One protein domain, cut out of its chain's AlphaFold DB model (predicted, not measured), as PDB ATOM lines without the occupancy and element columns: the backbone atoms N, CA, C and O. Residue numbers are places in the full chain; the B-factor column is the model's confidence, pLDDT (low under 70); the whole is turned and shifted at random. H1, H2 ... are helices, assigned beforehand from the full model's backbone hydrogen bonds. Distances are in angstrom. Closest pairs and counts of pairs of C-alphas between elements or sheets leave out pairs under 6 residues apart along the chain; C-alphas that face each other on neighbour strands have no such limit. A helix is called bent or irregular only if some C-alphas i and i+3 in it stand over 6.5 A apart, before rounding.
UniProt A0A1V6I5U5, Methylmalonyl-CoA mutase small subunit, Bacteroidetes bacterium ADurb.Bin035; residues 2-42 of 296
ATOM      1  N   ALA A   2       5.170  10.630  51.324       95.31
ATOM      2  CA  ALA A   2       4.884  11.803  52.173       95.31
ATOM      3  C   ALA A   2       3.399  11.953  52.564       95.31
ATOM      4  O   ALA A   2       3.106  12.170  53.728       95.31
ATOM      5  N   ALA A   3       2.470  11.747  51.621       95.81
ATOM      6  CA  ALA A   3       1.033  11.765  51.913       95.81
ATOM      7  C   ALA A   3       0.586  10.673  52.912       95.81
ATOM      8  O   ALA A   3      -0.300  10.930  53.711       95.81
ATOM      9  N   ILE A   4       1.220   9.491  52.891       95.31
ATOM     10  CA  ILE A   4       0.918   8.393  53.830       95.31
ATOM     11  C   ILE A   4       1.425   8.760  55.226       95.31
ATOM     12  O   ILE A   4       0.674   8.701  56.187       95.31
ATOM     13  N   ILE A   5       2.688   9.198  55.321       94.62
ATOM     14  CA  ILE A   5       3.302   9.614  56.593       94.62
ATOM     15  C   ILE A   5       2.531  10.784  57.214       94.62
ATOM     16  O   ILE A   5       2.356  10.819  58.422       94.62
ATOM     17  N   GLY A   6       2.050  11.720  56.392       94.50
ATOM     18  CA  GLY A   6       1.226  12.841  56.839       94.50
ATOM     19  C   GLY A   6      -0.214  12.477  57.215       94.50
ATOM     20  O   GLY A   6      -0.971  13.381  57.550       94.50
ATOM     21  N   GLY A   7      -0.605  11.199  57.134       95.00
ATOM     22  CA  GLY A   7      -1.912  10.718  57.586       95.00
ATOM     23  C   GLY A   7      -3.084  11.036  56.655       95.00
ATOM     24  O   GLY A   7      -4.195  11.209  57.139       95.00
ATOM     25  N   ALA A   8      -2.868  11.149  55.339       96.19
ATOM     26  CA  ALA A   8      -3.975  11.330  54.396       96.19
ATOM     27  C   ALA A   8      -4.883  10.086  54.351       96.19
ATOM     28  O   ALA A   8      -4.383   8.981  54.139       96.19
ATOM     29  N   ASP A   9      -6.200  10.282  54.469       95.69
ATOM     30  CA  ASP A   9      -7.189   9.193  54.430       95.69
ATOM     31  C   ASP A   9      -7.269   8.526  53.048       95.69
ATOM     32  O   ASP A   9      -7.281   7.303  52.929       95.69
ATOM     33  N   ASP A  10      -7.261   9.346  51.992       95.56
ATOM     34  CA  ASP A  10      -7.334   8.908  50.601       95.56
ATOM     35  C   ASP A  10      -6.128   9.405  49.805       95.56
ATOM     36  O   ASP A  10      -5.782  10.591  49.799       95.56
ATOM     37  N   ILE A  11      -5.496   8.495  49.059       95.69
ATOM     38  CA  ILE A  11      -4.321   8.809  48.243       95.69
ATOM     39  C   ILE A  11      -4.563   8.367  46.808       95.69
ATOM     40  O   ILE A  11      -4.709   7.186  46.504       95.69
ATOM     41  N   THR A  12      -4.515   9.325  45.885       95.88
ATOM     42  CA  THR A  12      -4.516   9.051  44.445       95.88
ATOM     43  C   THR A  12      -3.121   9.278  43.881       95.88
ATOM     44  O   THR A  12      -2.607  10.395  43.903       95.88
ATOM     45  N   ILE A  13      -2.502   8.225  43.339       96.25
ATOM     46  CA  ILE A  13      -1.255   8.355  42.575       96.25
ATOM     47  C   ILE A  13      -1.616   8.553  41.105       96.25
ATOM     48  O   ILE A  13      -2.324   7.741  40.510       96.25
ATOM     49  N   LEU A  14      -1.129   9.644  40.516       95.00
ATOM     50  CA  LEU A  14      -1.316   9.906  39.094       95.00
ATOM     51  C   LEU A  14      -0.414   8.977  38.260       95.00
ATOM     52  O   LEU A  14       0.754   8.791  38.611       95.00
ATOM     53  N   PRO A  15      -0.907   8.407  37.146       95.81
ATOM     54  CA  PRO A  15      -0.063   7.670  36.212       95.81
ATOM     55  C   PRO A  15       1.057   8.544  35.630       95.81
ATOM     56  O   PRO A  15       0.851   9.721  35.343       95.81
ATOM     57  N   HIS A  16       2.229   7.949  35.406       91.88
ATOM     58  CA  HIS A  16       3.430   8.652  34.931       91.88
ATOM     59  C   HIS A  16       3.267   9.305  33.545       91.88
ATOM     60  O   HIS A  16       3.952  10.272  33.235       91.88
ATOM     61  N   ASP A  17       2.347   8.801  32.721       89.50
ATOM     62  CA  ASP A  17       2.100   9.259  31.351       89.50
ATOM     63  C   ASP A  17       0.982  10.309  31.237       89.50
ATOM     64  O   ASP A  17       0.655  10.751  30.132       89.50
ATOM     65  N   ILE A  18       0.384  10.724  32.365       88.94
ATOM     66  CA  ILE A  18      -0.827  11.553  32.376       88.94
ATOM     67  C   ILE A  18      -0.630  12.916  31.706       88.94
ATOM     68  O   ILE A  18      -1.601  13.514  31.244       88.94
ATOM     69  N   THR A  19       0.597  13.428  31.650       85.75
ATOM     70  CA  THR A  19       0.913  14.711  31.010       85.75
ATOM     71  C   THR A  19       0.961  14.609  29.489       85.75
ATOM     72  O   THR A  19       0.576  15.559  28.816       85.75
ATOM     73  N   LEU A  20       1.375  13.462  28.949       82.00
ATOM     74  CA  LEU A  20       1.610  13.269  27.517       82.00
ATOM     75  C   LEU A  20       0.398  12.664  26.808       82.00
ATOM     76  O   LEU A  20       0.082  13.022  25.671       82.00
ATOM     77  N   GLN A  21      -0.294  11.739  27.478       83.62
ATOM     78  CA  GLN A  21      -1.376  10.984  26.864       83.62
ATOM     79  C   GLN A  21      -2.481  10.579  27.840       83.62
ATOM     80  O   GLN A  21      -2.438  10.835  29.048       83.62
ATOM     81  N   LYS A  22      -3.540   9.972  27.295       86.62
ATOM     82  CA  LYS A  22      -4.536   9.271  28.106       86.62
ATOM     83  C   LYS A  22      -3.904   7.988  28.641       86.62
ATOM     84  O   LYS A  22      -3.503   7.129  27.863       86.62
ATOM     85  N   SER A  23      -3.859   7.855  29.961       88.56
ATOM     86  CA  SER A  23      -3.272   6.688  30.610       88.56
ATOM     87  C   SER A  23      -3.948   5.389  30.175       88.56
ATOM     88  O   SER A  23      -5.176   5.319  30.043       88.56
ATOM     89  N   ASN A  24      -3.142   4.348  29.995       90.88
ATOM     90  CA  ASN A  24      -3.583   2.989  29.686       90.88
ATOM     91  C   ASN A  24      -3.609   2.107  30.956       90.88
ATOM     92  O   ASN A  24      -3.337   2.579  32.065       90.88
ATOM     93  N   ASP A  25      -3.965   0.828  30.805       96.19
ATOM     94  CA  ASP A  25      -4.035  -0.114  31.932       96.19
ATOM     95  C   ASP A  25      -2.676  -0.352  32.586       96.19
ATOM     96  O   ASP A  25      -2.600  -0.493  33.806       96.19
ATOM     97  N   PHE A  26      -1.599  -0.338  31.800       95.25
ATOM     98  CA  PHE A  26      -0.244  -0.476  32.318       95.25
ATOM     99  C   PHE A  26       0.103   0.685  33.259       95.25
ATOM    100  O   PHE A  26       0.450   0.454  34.417       95.25
ATOM    101  N   SER A  27      -0.071   1.929  32.812       95.25
ATOM    102  CA  SER A  27       0.244   3.127  33.595       95.25
ATOM    103  C   SER A  27      -0.618   3.233  34.858       95.25
ATOM    104  O   SER A  27      -0.102   3.567  35.927       95.25
ATOM    105  N   ARG A  28      -1.910   2.876  34.774       96.38
ATOM    106  CA  ARG A  28      -2.804   2.782  35.945       96.38
ATOM    107  C   ARG A  28      -2.374   1.693  36.922       96.38
ATOM    108  O   ARG A  28      -2.389   1.919  38.131       96.38
ATOM    109  N   ARG A  29      -1.977   0.520  36.416       97.56
ATOM    110  CA  ARG A  29      -1.488  -0.589  37.243       97.56
ATOM    111  C   ARG A  29      -0.250  -0.177  38.027       97.56
ATOM    112  O   ARG A  29      -0.203  -0.447  39.220       97.56
ATOM    113  N   ILE A  30       0.710   0.498  37.390       97.75
ATOM    114  CA  ILE A  30       1.900   1.018  38.078       97.75
ATOM    115  C   ILE A  30       1.496   1.998  39.184       97.75
ATOM    116  O   ILE A  30       1.899   1.808  40.328       97.75
ATOM    117  N   ALA A  31       0.649   2.986  38.878       97.12
ATOM    118  CA  ALA A  31       0.206   3.977  39.859       97.12
ATOM    119  C   ALA A  31      -0.456   3.342  41.097       97.12
ATOM    120  O   ALA A  31      -0.122   3.695  42.226       97.12
ATOM    121  N   ARG A  32      -1.344   2.360  40.894       97.19
ATOM    122  CA  ARG A  32      -1.972   1.603  41.986       97.19
ATOM    123  C   ARG A  32      -0.954   0.765  42.760       97.19
ATOM    124  O   ARG A  32      -0.953   0.780  43.985       97.19
ATOM    125  N   ASN A  33      -0.094   0.029  42.058       97.69
ATOM    126  CA  ASN A  33       0.842  -0.895  42.693       97.69
ATOM    127  C   ASN A  33       1.862  -0.175  43.583       97.69
ATOM    128  O   ASN A  33       2.270  -0.758  44.576       97.69
ATOM    129  N   VAL A  34       2.223   1.083  43.305       97.25
ATOM    130  CA  VAL A  34       3.063   1.869  44.229       97.25
ATOM    131  C   VAL A  34       2.420   1.973  45.618       97.25
ATOM    132  O   VAL A  34       3.124   1.883  46.616       97.25
ATOM    133  N   GLN A  35       1.095   2.123  45.707       95.94
ATOM    134  CA  GLN A  35       0.398   2.158  46.999       95.94
ATOM    135  C   GLN A  35       0.428   0.793  47.690       95.94
ATOM    136  O   GLN A  35       0.700   0.720  48.882       95.94
ATOM    137  N   LEU A  36       0.192  -0.277  46.922       96.62
ATOM    138  CA  LEU A  36       0.205  -1.652  47.428       96.62
ATOM    139  C   LEU A  36       1.585  -2.040  47.952       96.62
ATOM    140  O   LEU A  36       1.678  -2.540  49.057       96.62
ATOM    141  N   ILE A  37       2.655  -1.731  47.218       98.00
ATOM    142  CA  ILE A  37       4.034  -1.984  47.657       98.00
ATOM    143  C   ILE A  37       4.328  -1.211  48.947       98.00
ATOM    144  O   ILE A  37       4.862  -1.772  49.899       98.00
ATOM    145  N   LEU A  38       3.954   0.073  49.018       96.88
ATOM    146  CA  LEU A  38       4.203   0.881  50.215       96.88
ATOM    147  C   LEU A  38       3.476   0.344  51.459       96.88
ATOM    148  O   LEU A  38       4.010   0.458  52.560       96.88
ATOM    149  N   ARG A  39       2.291  -0.244  51.288       95.56
ATOM    150  CA  ARG A  39       1.522  -0.864  52.370       95.56
ATOM    151  C   ARG A  39       2.013  -2.284  52.676       95.56
ATOM    152  O   ARG A  39       2.528  -2.549  53.751       95.56
ATOM    153  N   ASP A  40       1.912  -3.179  51.703       97.44
ATOM    154  CA  ASP A  40       2.041  -4.626  51.893       97.44
ATOM    155  C   ASP A  40       3.507  -5.082  52.025       97.44
ATOM    156  O   ASP A  40       3.773  -6.079  52.693       97.44
ATOM    157  N   GLU A  41       4.461  -4.359  51.421       97.88
ATOM    158  CA  GLU A  41       5.890  -4.719  51.440       97.88
ATOM    159  C   GLU A  41       6.737  -3.768  52.295       97.88
ATOM    160  O   GLU A  41       7.686  -4.198  52.946       97.88
ATOM    161  N   ALA A  42       6.415  -2.470  52.295       97.25
ATOM    162  CA  ALA A  42       7.153  -1.471  53.069       97.25
ATOM    163  C   ALA A  42       6.487  -1.107  54.407       97.25
ATOM    164  O   ALA A  42       7.074  -0.347  55.178       97.25
TER     165      ALA A  42
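AT A GLANCE: This is residues 2 to 42 of the 296 residues of the protein "Methylmalonyl-CoA mutase small subunit" of Bacteroidetes bacterium ADurb.Bin035 (UniProt A0A1V6I5U5). The printed part is a narrow U: one long helix, H2, makes one arm, and a long stretch with no named element, opened by H1, a single short helical turn, makes the other. The chain runs along the unnamed arm, turns round through residues 18 to 24, and folds back as H2. The printed part has 41 residues, with two named helices in the order H1, H2 and no named strand, and its class is all helix. It is loose, with a radius of gyration of the C-alphas of 11.4 A, and elongated, spanning 30 by 19 by 12 A.

IN THESE COORDINATES: H1 holds residues 2 to 5 and begins at C-alpha 2, at (4.884, 11.803, 52.173). Residues 6 to 24 follow with no named element. H2 holds residues 25 to 41 and measures 22.4 A from C-alpha 25, at (-4.035, -0.114, 31.932), to C-alpha 41, at (5.890, -4.719, 51.440).

HOW THE PARTS SIT: H1 and H2 are apart, with no C-alpha of the one within 8 A of the other. Residues 5 to 10 stand free. H2 has a kink of 33 degrees near residue 35, but it is not bent. In H2, 12 of 13 pairs of O i and N i+4 are within hydrogen-bond range; H1 is too short for such a pair, and its one pair of O i and N i+3 is within range.

THE WHOLE: The two C-alphas farthest apart, those of Gly 7 and Gln 21, are 30.7 A apart, while the first and last printed C-alphas, of Ala 2 and Ala 42, are 13.5 A apart. The link from H1 to H2 is long, with 19 residues. The printed part has no cut. Its mean pLDDT is 94.3, and no printed residue is under 70.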